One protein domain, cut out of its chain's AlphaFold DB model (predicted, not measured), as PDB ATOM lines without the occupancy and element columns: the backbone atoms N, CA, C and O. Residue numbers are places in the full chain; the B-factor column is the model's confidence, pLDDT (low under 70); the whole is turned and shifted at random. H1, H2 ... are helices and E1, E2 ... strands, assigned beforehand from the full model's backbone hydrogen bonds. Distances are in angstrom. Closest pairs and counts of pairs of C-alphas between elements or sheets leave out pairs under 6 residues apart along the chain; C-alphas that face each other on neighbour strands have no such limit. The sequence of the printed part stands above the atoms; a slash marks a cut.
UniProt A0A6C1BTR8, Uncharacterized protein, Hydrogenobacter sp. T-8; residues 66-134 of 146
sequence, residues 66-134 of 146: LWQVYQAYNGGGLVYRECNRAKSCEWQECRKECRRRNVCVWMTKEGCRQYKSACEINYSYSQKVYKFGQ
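Overview. This is residues 66 to 134 of the 146 residues of an uncharacterized protein of Hydrogenobacter sp. T-8 (UniProt A0A6C1BTR8). Four short-to-medium helices form a small body, with H1 packed on H4 at a steep angle and H2 packed on H3 nearly at right angles, and a two-stranded hairpin, E1 and E2, reaches from it as an arm toward one end of the longest axis. The 69 printed residues run H1 H2 H3 E1 E2 H4, a mixed class of helices and strands, with the sheet order E1 - E2, antiparallel. The whole is only just compact, close to loose, with a radius of gyration of the C-alphas of 13.2 A, and it is flat, spanning 42 by 30 by 16 A.

Along the chain. Find C-alpha 66 at (-16.196, 10.547, 1.848); from there H1 runs through residues 66 to 75, 14.4 A. Next come H2, residues 78 to 86, 12.6 A, and H3, residues 91 to 96. Strand E1, residues 102 to 108, 16.8 A, begins at C-alpha 102 (-40.909, 9.501, -1.139), and E2, residues 111 to 117, is 17.5 A. H4, residues 118 to 134, 24.9 A, ends at C-alpha 134 (-13.054, -0.358, -5.253).

Arrangement. Look first at H1 and H4, which touch at the C-alphas of Trp 67 and Ser 126, 5.3 A, a steep tilt of 46 degrees, opposite ways. H1 touches H2 at Ala 72 and Val 79, C-alphas 6.3 A apart. H2 and H3 touch, about perpendicular at 82 degrees; the closest C-alphas, Cys 83 and Cys 94, are 4.4 A apart. H3 and H4 only just touch, with 3 pairs of C-alphas within 8 A, the closest Arg 95 and Tyr 123, 6.7 A; H4 does so with residues 119 to 123 alone. In the hairpin E1 and E2, N 105 and O 114 are 2.9 A apart and N 113 and O 106 2.8 A, within hydrogen-bond range. H1 and H2 are apart from both strands. In H1, H2 and H3 every O i to N i+4 pair is within hydrogen-bond range; in H4, 11 of 13 are.

Size, cuts and confidence. The two C-alphas farthest apart, Lys 87 and Lys 109, are 42.8 A apart. The printed part has no cut, its links are tight, and no printed residue is under 70.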
ATOM      1  N   LEU A  66     -15.961  10.496   3.296       93.56
ATOM      2  CA  LEU A  66     -16.196  10.547   1.848       93.56
ATOM      3  C   LEU A  66     -17.613  10.081   1.480       93.56
ATOM      4  O   LEU A  66     -18.222  10.624   0.559       93.56
ATOM      5  N   TRP A  67     -18.195   9.148   2.241       95.38
ATOM      6  CA  TRP A  67     -19.574   8.712   2.017       95.38
ATOM      7  C   TRP A  67     -20.585   9.871   2.098       95.38
ATOM      8  O   TRP A  67     -21.584   9.864   1.373       95.38
ATOM      9  N   GLN A  68     -20.323  10.884   2.935       96.50
ATOM     10  CA  GLN A  68     -21.190  12.056   3.087       96.50
ATOM     11  C   GLN A  68     -21.135  12.955   1.854       96.50
ATOM     12  O   GLN A  68     -22.177  13.460   1.449       96.50
ATOM     13  N   VAL A  69     -19.964  13.091   1.220       95.69
ATOM     14  CA  VAL A  69     -19.803  13.816  -0.053       95.69
ATOM     15  C   VAL A  69     -20.698  13.194  -1.116       95.69
ATOM     16  O   VAL A  69     -21.488  13.891  -1.743       95.69
ATOM     17  N   TYR A  70     -20.642  11.870  -1.274       95.25
ATOM     18  CA  TYR A  70     -21.460  11.170  -2.267       95.25
ATOM     19  C   TYR A  70     -22.960  11.241  -1.963       95.25
ATOM     20  O   TYR A  70     -23.768  11.368  -2.878       95.25
ATOM     21  N   GLN A  71     -23.355  11.202  -0.689       95.62
ATOM     22  CA  GLN A  71     -24.754  11.409  -0.311       95.62
ATOM     23  C   GLN A  71     -25.231  12.849  -0.498       95.62
ATOM     24  O   GLN A  71     -26.396  13.058  -0.832       95.62
ATOM     25  N   ALA A  72     -24.366  13.834  -0.258       95.88
ATOM     26  CA  ALA A  72     -24.685  15.235  -0.477       95.88
ATOM     27  C   ALA A  72     -24.760  15.559  -1.972       95.88
ATOM     28  O   ALA A  72     -25.650  16.296  -2.384       95.88
ATOM     29  N   TYR A  73     -23.904  14.937  -2.783       94.69
ATOM     30  CA  TYR A  73     -23.973  15.008  -4.238       94.69
ATOM     31  C   TYR A  73     -25.313  14.473  -4.769       94.69
ATOM     32  O   TYR A  73     -26.005  15.174  -5.500       94.69
ATOM     33  N   ASN A  74     -25.720  13.270  -4.350       93.62
ATOM     34  CA  ASN A  74     -26.933  12.625  -4.863       93.62
ATOM     35  C   ASN A  74     -28.243  13.225  -4.311       93.62
ATOM     36  O   ASN A  74     -29.251  13.267  -5.009       93.62
ATOM     37  N   GLY A  75     -28.270  13.651  -3.045       91.75
ATOM     38  CA  GLY A  75     -29.514  14.036  -2.363       91.75
ATOM     39  C   GLY A  75     -29.466  15.372  -1.632       91.75
ATOM     40  O   GLY A  75     -30.346  15.634  -0.808       91.75
ATOM     41  N   GLY A  76     -28.441  16.186  -1.868       92.81
ATOM     42  CA  GLY A  76     -28.225  17.462  -1.193       92.81
ATOM     43  C   GLY A  76     -27.729  17.336   0.254       92.81
ATOM     44  O   GLY A  76     -27.752  16.273   0.883       92.81
ATOM     45  N   GLY A  77     -27.328  18.473   0.830       93.88
ATOM     46  CA  GLY A  77     -26.684  18.572   2.150       93.88
ATOM     47  C   GLY A  77     -27.548  18.233   3.378       93.88
ATOM     48  O   GLY A  77     -27.152  18.533   4.505       93.88
ATOM     49  N   LEU A  78     -28.725  17.620   3.210       95.62
ATOM     50  CA  LEU A  78     -29.552  17.147   4.330       95.62
ATOM     51  C   LEU A  78     -28.848  16.060   5.155       95.62
ATOM     52  O   LEU A  78     -29.081  15.980   6.361       95.62
ATOM     53  N   VAL A  79     -27.931  15.302   4.542       96.69
ATOM     54  CA  VAL A  79     -27.112  14.281   5.219       96.69
ATOM     55  C   VAL A  79     -26.342  14.843   6.417       96.69
ATOM     56  O   VAL A  79     -26.257  14.201   7.459       96.69
ATOM     57  N   TYR A  80     -25.867  16.087   6.335       96.75
ATOM     58  CA  TYR A  80     -25.155  16.719   7.448       96.75
ATOM     59  C   TYR A  80     -26.075  16.999   8.636       96.75
ATOM     60  O   TYR A  80     -25.677  16.836   9.785       96.75
ATOM     61  N   ARG A  81     -27.331  17.384   8.371       96.50
ATOM     62  CA  ARG A  81     -28.334  17.589   9.427       96.50
ATOM     63  C   ARG A  81     -28.727  16.262  10.070       96.50
ATOM     64  O   ARG A  81     -28.905  16.210  11.280       96.50
ATOM     65  N   GLU A  82     -28.853  15.211   9.265       97.56
ATOM     66  CA  GLU A  82     -29.157  13.851   9.723       97.56
ATOM     67  C   GLU A  82     -28.052  13.327  10.653       97.56
ATOM     68  O   GLU A  82     -28.340  12.926  11.778       97.56
ATOM     69  N   CYS A  83     -26.785  13.456  10.256       97.00
ATOM     70  CA  CYS A  83     -25.649  13.087  11.102       97.00
ATOM     71  C   CYS A  83     -25.511  13.949  12.363       97.00
ATOM     72  O   CYS A  83     -25.196  13.429  13.434       97.00
ATOM     73  N   ASN A  84     -25.794  15.254  12.277       97.12
ATOM     74  CA  ASN A  84     -25.805  16.115  13.460       97.12
ATOM     75  C   ASN A  84     -26.884  15.698  14.465       97.12
ATOM     76  O   ASN A  84     -26.609  15.690  15.663       97.12
ATOM     77  N   ARG A  85     -28.085  15.315  14.006       97.81
ATOM     78  CA  ARG A  85     -29.129  14.767  14.892       97.81
ATOM     79  C   ARG A  85     -28.675  13.475  15.565       97.81
ATOM     80  O   ARG A  85     -28.847  13.339  16.770       97.81
ATOM     81  N   ALA A  86     -28.038  12.588  14.803       97.50
ATOM     82  CA  ALA A  86     -27.509  11.324  15.307       97.50
ATOM     83  C   ALA A  86     -26.288  11.499  16.228       97.50
ATOM     84  O   ALA A  86     -25.851  10.535  16.851       97.50
ATOM     85  N   LYS A  87     -25.696  12.704  16.280       97.19
ATOM     86  CA  LYS A  87     -24.413  12.988  16.945       97.19
ATOM     87  C   LYS A  87     -23.314  11.991  16.540       97.19
ATOM     88  O   LYS A  87     -22.453  11.640  17.339       97.19
ATOM     89  N   SER A  88     -23.347  11.543  15.287       95.44
ATOM     90  CA  SER A  88     -22.499  10.469  14.772       95.44
ATOM     91  C   SER A  88     -22.094  10.740  13.326       95.44
ATOM     92  O   SER A  88     -22.749  11.494  12.609       95.44
ATOM     93  N   CYS A  89     -20.982  10.147  12.898       91.19
ATOM     94  CA  CYS A  89     -20.577  10.084  11.489       91.19
ATOM     95  C   CYS A  89     -20.737   8.680  10.903       91.19
ATOM     96  O   CYS A  89     -20.401   8.469   9.738       91.19
ATOM     97  N   GLU A  90     -21.263   7.744  11.692       95.94
ATOM     98  CA  GLU A  90     -21.534   6.389  11.248       95.94
ATOM     99  C   GLU A  90     -22.757   6.385  10.338       95.94
ATOM    100  O   GLU A  90     -23.833   6.876  10.693       95.94
ATOM    101  N   TRP A  91     -22.592   5.800   9.153       96.50
ATOM    102  CA  TRP A  91     -23.623   5.780   8.115       96.50
ATOM    103  C   TRP A  91     -24.965   5.244   8.635       96.50
ATOM    104  O   TRP A  91     -26.017   5.801   8.316       96.50
ATOM    105  N   GLN A  92     -24.938   4.186   9.458       96.94
ATOM    106  CA  GLN A  92     -26.151   3.553   9.988       96.94
ATOM    107  C   GLN A  92     -26.895   4.468  10.963       96.94
ATOM    108  O   GLN A  92     -28.118   4.566  10.889       96.94
ATOM    109  N   GLU A  93     -26.169   5.175  11.829       97.94
ATOM    110  CA  GLU A  93     -26.756   6.103  12.797       97.94
ATOM    111  C   GLU A  93     -27.348   7.327  12.092       97.94
ATOM    112  O   GLU A  93     -28.500   7.683  12.338       97.94
ATOM    113  N   CYS A  94     -26.631   7.910  11.123       97.56
ATOM    114  CA  CYS A  94     -27.183   9.005  10.321       97.56
ATOM    115  C   CYS A  94     -28.438   8.569   9.538       97.56
ATOM    116  O   CYS A  94     -29.405   9.326   9.446       97.56
ATOM    117  N   ARG A  95     -28.462   7.332   9.009       97.19
ATOM    118  CA  ARG A  95     -29.612   6.789   8.264       97.19
ATOM    119  C   ARG A  95     -30.878   6.732   9.110       97.19
ATOM    120  O   ARG A  95     -31.947   7.053   8.591       97.19
ATOM    121  N   LYS A  96     -30.767   6.333  10.383       97.75
ATOM    122  CA  LYS A  96     -31.904   6.272  11.322       97.75
ATOM    123  C   LYS A  96     -32.569   7.640  11.505       97.75
ATOM    124  O   LYS A  96     -33.775   7.713  11.702       97.75
ATOM    125  N   GLU A  97     -31.807   8.723  11.350       98.12
ATOM    126  CA  GLU A  97     -32.301  10.099  11.441       98.12
ATOM    127  C   GLU A  97     -32.829  10.678  10.121       98.12
ATOM    128  O   GLU A  97     -33.208  11.857  10.070       98.12
ATOM    129  N   CYS A  98     -32.868   9.901   9.038       96.88
ATOM    130  CA  CYS A  98     -33.402  10.364   7.764       96.88
ATOM    131  C   CYS A  98     -34.935  10.455   7.800       96.88
ATOM    132  O   CYS A  98     -35.632   9.485   8.081       96.88
ATOM    133  N   ARG A  99     -35.470  11.639   7.475       95.75
ATOM    134  CA  ARG A  99     -36.918  11.951   7.518       95.75
ATOM    135  C   ARG A  99     -37.446  12.462   6.175       95.75
ATOM    136  O   ARG A  99     -38.361  13.281   6.121       95.75
ATOM    137  N   ARG A 100     -36.798  12.063   5.081       94.56
ATOM    138  CA  ARG A 100     -37.151  12.509   3.728       94.56
ATOM    139  C   ARG A 100     -38.374  11.740   3.229       94.56
ATOM    140  O   ARG A 100     -38.566  10.579   3.571       94.56
ATOM    141  N   ARG A 101     -39.190  12.401   2.410       94.56
ATOM    142  CA  ARG A 101     -40.396  11.811   1.815       94.56
ATOM    143  C   ARG A 101     -40.040  10.899   0.641       94.56
ATOM    144  O   ARG A 101     -38.898  10.865   0.180       94.56
ATOM    145  N   ASN A 102     -41.039  10.187   0.136       94.94
ATOM    146  CA  ASN A 102     -40.909   9.501  -1.139       94.94
ATOM    147  C   ASN A 102     -40.792  10.518  -2.281       94.94
ATOM    148  O   ASN A 102     -41.436  11.567  -2.256       94.94
ATOM    149  N   VAL A 103     -39.973  10.192  -3.278       91.25
ATOM    150  CA  VAL A 103     -39.758  11.001  -4.484       91.25
ATOM    151  C   VAL A 103     -40.133  10.200  -5.719       91.25
ATOM    152  O   VAL A 103     -40.043   8.968  -5.720       91.25
ATOM    153  N   CYS A 104     -40.574  10.905  -6.758       91.00
ATOM    154  CA  CYS A 104     -40.836  10.285  -8.043       91.00
ATOM    155  C   CYS A 104     -39.516   9.887  -8.703       91.00
ATOM    156  O   CYS A 104     -38.620  10.715  -8.833       91.00
ATOM    157  N   VAL A 105     -39.403   8.631  -9.124       89.19
ATOM    158  CA  VAL A 105     -38.225   8.125  -9.852       89.19
ATOM    159  C   VAL A 105     -38.550   7.736 -11.292       89.19
ATOM    160  O   VAL A 105     -37.650   7.400 -12.054       89.19
ATOM    161  N   TRP A 106     -39.831   7.777 -11.661       89.69
ATOM    162  CA  TRP A 106     -40.296   7.529 -13.019       89.69
ATOM    163  C   TRP A 106     -41.518   8.394 -13.323       89.69
ATOM    164  O   TRP A 106     -42.637   8.083 -12.908       89.69
ATOM    165  N   MET A 107     -41.287   9.494 -14.039       90.12
ATOM    166  CA  MET A 107     -42.324  10.414 -14.497       90.12
ATOM    167  C   MET A 107     -42.774  10.054 -15.920       90.12
ATOM    168  O   MET A 107     -41.938   9.871 -16.806       90.12
ATOM    169  N   THR A 108     -44.085   9.985 -16.160       90.31
ATOM    170  CA  THR A 108     -44.683   9.913 -17.505       90.31
ATOM    171  C   THR A 108     -45.582  11.122 -17.752       90.31
ATOM    172  O   THR A 108     -45.783  11.958 -16.871       90.31
ATOM    173  N   LYS A 109     -46.150  11.229 -18.959       89.25
ATOM    174  CA  LYS A 109     -47.114  12.290 -19.294       89.25
ATOM    175  C   LYS A 109     -48.384  12.250 -18.429       89.25
ATOM    176  O   LYS A 109     -49.020  13.281 -18.263       89.25
ATOM    177  N   GLU A 110     -48.733  11.091 -17.871       93.38
ATOM    178  CA  GLU A 110     -49.916  10.903 -17.010       93.38
ATOM    179  C   GLU A 110     -49.597  11.121 -15.519       93.38
ATOM    180  O   GLU A 110     -50.475  10.993 -14.671       93.38
ATOM    181  N   GLY A 111     -48.339  11.430 -15.187       92.38
ATOM    182  CA  GLY A 111     -47.869  11.642 -13.822       92.38
ATOM    183  C   GLY A 111     -46.805  10.638 -13.381       92.38
ATOM    184  O   GLY A 111     -46.169   9.954 -14.185       92.38
ATOM    185  N   CYS A 112     -46.566  10.571 -12.072       93.19
ATOM    186  CA  CYS A 112     -45.535   9.699 -11.526       93.19
ATOM    187  C   CYS A 112     -45.997   8.239 -11.474       93.19
ATOM    188  O   CYS A 112     -46.949   7.910 -10.767       93.19
ATOM    189  N   ARG A 113     -45.276   7.351 -12.160       93.56
ATOM    190  CA  ARG A 113     -45.539   5.905 -12.169       93.56
ATOM    191  C   ARG A 113     -44.886   5.169 -11.006       93.56
ATOM    192  O   ARG A 113     -45.367   4.110 -10.615       93.56
ATOM    193  N   GLN A 114     -43.798   5.707 -10.454       93.62
ATOM    194  CA  GLN A 114     -43.081   5.057  -9.363       93.62
ATOM    195  C   GLN A 114     -42.522   6.055  -8.355       93.62
ATOM    196  O   GLN A 114     -41.723   6.930  -8.694       93.62
ATOM    197  N   TYR A 115     -42.872   5.832  -7.089       94.25
ATOM    198  CA  TYR A 115     -42.303   6.522  -5.941       94.25
ATOM    199  C   TYR A 115     -41.354   5.603  -5.178       94.25
ATOM    200  O   TYR A 115     -41.604   4.406  -5.043       94.25
ATOM    201  N   LYS A 116     -40.268   6.170  -4.654       94.31
ATOM    202  CA  LYS A 116     -39.313   5.469  -3.790       94.31
ATOM    203  C   LYS A 116     -38.882   6.365  -2.637       94.31
ATOM    204  O   LYS A 116     -38.888   7.588  -2.765       94.31
ATOM    205  N   SER A 117     -38.488   5.757  -1.521       96.12
ATOM    206  CA  SER A 117     -37.985   6.488  -0.356       96.12
ATOM    207  C   SER A 117     -36.711   7.248  -0.705       96.12
ATOM    208  O   SER A 117     -35.694   6.642  -1.047       96.12
ATOM    209  N   ALA A 118     -36.733   8.579  -0.578       95.00
ATOM    210  CA  ALA A 118     -35.532   9.383  -0.791       95.00
ATOM    211  C   ALA A 118     -34.423   9.024   0.206       95.00
ATOM    212  O   ALA A 118     -33.245   9.128  -0.129       95.00
ATOM    213  N   CYS A 119     -34.783   8.556   1.406       96.06
ATOM    214  CA  CYS A 119     -33.813   8.041   2.366       96.06
ATOM    215  C   CYS A 119     -33.110   6.791   1.833       96.06
ATOM    216  O   CYS A 119     -31.885   6.728   1.855       96.06
ATOM    217  N   GLU A 120     -33.851   5.813   1.309       95.12
ATOM    218  CA  GLU A 120     -33.252   4.584   0.770       95.12
ATOM    219  C   GLU A 120     -32.413   4.846  -0.478       95.12
ATOM    220  O   GLU A 120     -31.293   4.337  -0.586       95.12
ATOM    221  N   ILE A 121     -32.918   5.673  -1.399       93.38
ATOM    222  CA  ILE A 121     -32.177   6.070  -2.601       93.38
ATOM    223  C   ILE A 121     -30.852   6.712  -2.191       93.38
ATOM    224  O   ILE A 121     -29.796   6.263  -2.633       93.38
ATOM    225  N   ASN A 122     -30.895   7.715  -1.305       95.75
ATOM    226  CA  ASN A 122     -29.702   8.474  -0.953       95.75
ATOM    227  C   ASN A 122     -28.702   7.654  -0.139       95.75
ATOM    228  O   ASN A 122     -27.512   7.633  -0.453       95.75
ATOM    229  N   TYR A 123     -29.166   6.927   0.881       96.19
ATOM    230  CA  TYR A 123     -28.261   6.166   1.737       96.19
ATOM    231  C   TYR A 123     -27.628   4.985   0.999       96.19
ATOM    232  O   TYR A 123     -26.429   4.743   1.165       96.19
ATOM    233  N   SER A 124     -28.365   4.325   0.097       95.75
ATOM    234  CA  SER A 124     -27.795   3.259  -0.738       95.75
ATOM    235  C   SER A 124     -26.802   3.763  -1.792       95.75
ATOM    236  O   SER A 124     -25.960   2.990  -2.252       95.75
ATOM    237  N   TYR A 125     -26.852   5.047  -2.168       94.56
ATOM    238  CA  TYR A 125     -25.978   5.616  -3.195       94.56
ATOM    239  C   TYR A 125     -24.496   5.490  -2.828       94.56
ATOM    240  O   TYR A 125     -23.714   4.895  -3.571       94.56
ATOM    241  N   SER A 126     -24.119   5.972  -1.641       93.94
ATOM    242  CA  SER A 126     -22.736   5.895  -1.144       93.94
ATOM    243  C   SER A 126     -22.208   4.455  -1.055       93.94
ATOM    244  O   SER A 126     -21.058   4.202  -1.406       93.94
ATOM    245  N   GLN A 127     -23.057   3.487  -0.693       95.12
ATOM    246  CA  GLN A 127     -22.697   2.064  -0.675       95.12
ATOM    247  C   GLN A 127     -22.393   1.532  -2.084       95.12
ATOM    248  O   GLN A 127     -21.417   0.805  -2.279       95.12
ATOM    249  N   LYS A 128     -23.197   1.913  -3.087       94.12
ATOM    250  CA  LYS A 128     -22.961   1.544  -4.493       94.12
ATOM    251  C   LYS A 128     -21.682   2.180  -5.027       94.12
ATOM    252  O   LYS A 128     -20.903   1.493  -5.682       94.12
ATOM    253  N   VAL A 129     -21.453   3.460  -4.724       92.50
ATOM    254  CA  VAL A 129     -20.210   4.154  -5.087       92.50
ATOM    255  C   VAL A 129     -19.006   3.443  -4.485       92.50
ATOM    256  O   VAL A 129     -18.078   3.144  -5.226       92.50
ATOM    257  N   TYR A 130     -19.046   3.091  -3.197       92.88
ATOM    258  CA  TYR A 130     -17.968   2.333  -2.562       92.88
ATOM    259  C   TYR A 130     -17.699   1.021  -3.297       92.88
ATOM    260  O   TYR A 130     -16.571   0.770  -3.721       92.88
ATOM    261  N   LYS A 131     -18.754   0.217  -3.503       92.88
ATOM    262  CA  LYS A 131     -18.678  -1.104  -4.140       92.88
ATOM    263  C   LYS A 131     -18.092  -1.032  -5.546       92.88
ATOM    264  O   LYS A 131     -17.207  -1.812  -5.878       92.88
ATOM    265  N   PHE A 132     -18.594  -0.126  -6.382       90.31
ATOM    266  CA  PHE A 132     -18.120   0.001  -7.759       90.31
ATOM    267  C   PHE A 132     -16.775   0.715  -7.857       90.31
ATOM    268  O   PHE A 132     -16.022   0.432  -8.783       90.31
ATOM    269  N   GLY A 133     -16.477   1.613  -6.919       87.19
ATOM    270  CA  GLY A 133     -15.237   2.377  -6.869       87.19
ATOM    271  C   GLY A 133     -14.024   1.541  -6.479       87.19
ATOM    272  O   GLY A 133     -12.944   1.817  -6.985       87.19
ATOM    273  N   GLN A 134     -14.190   0.484  -5.669       87.25
ATOM    274  CA  GLN A 134     -13.054  -0.358  -5.253       87.25
ATOM    275  C   GLN A 134     -12.284  -0.955  -6.440       87.25
ATOM    276  O   GLN A 134     -11.073  -1.102  -6.358       87.25
TER     277      GLN A 134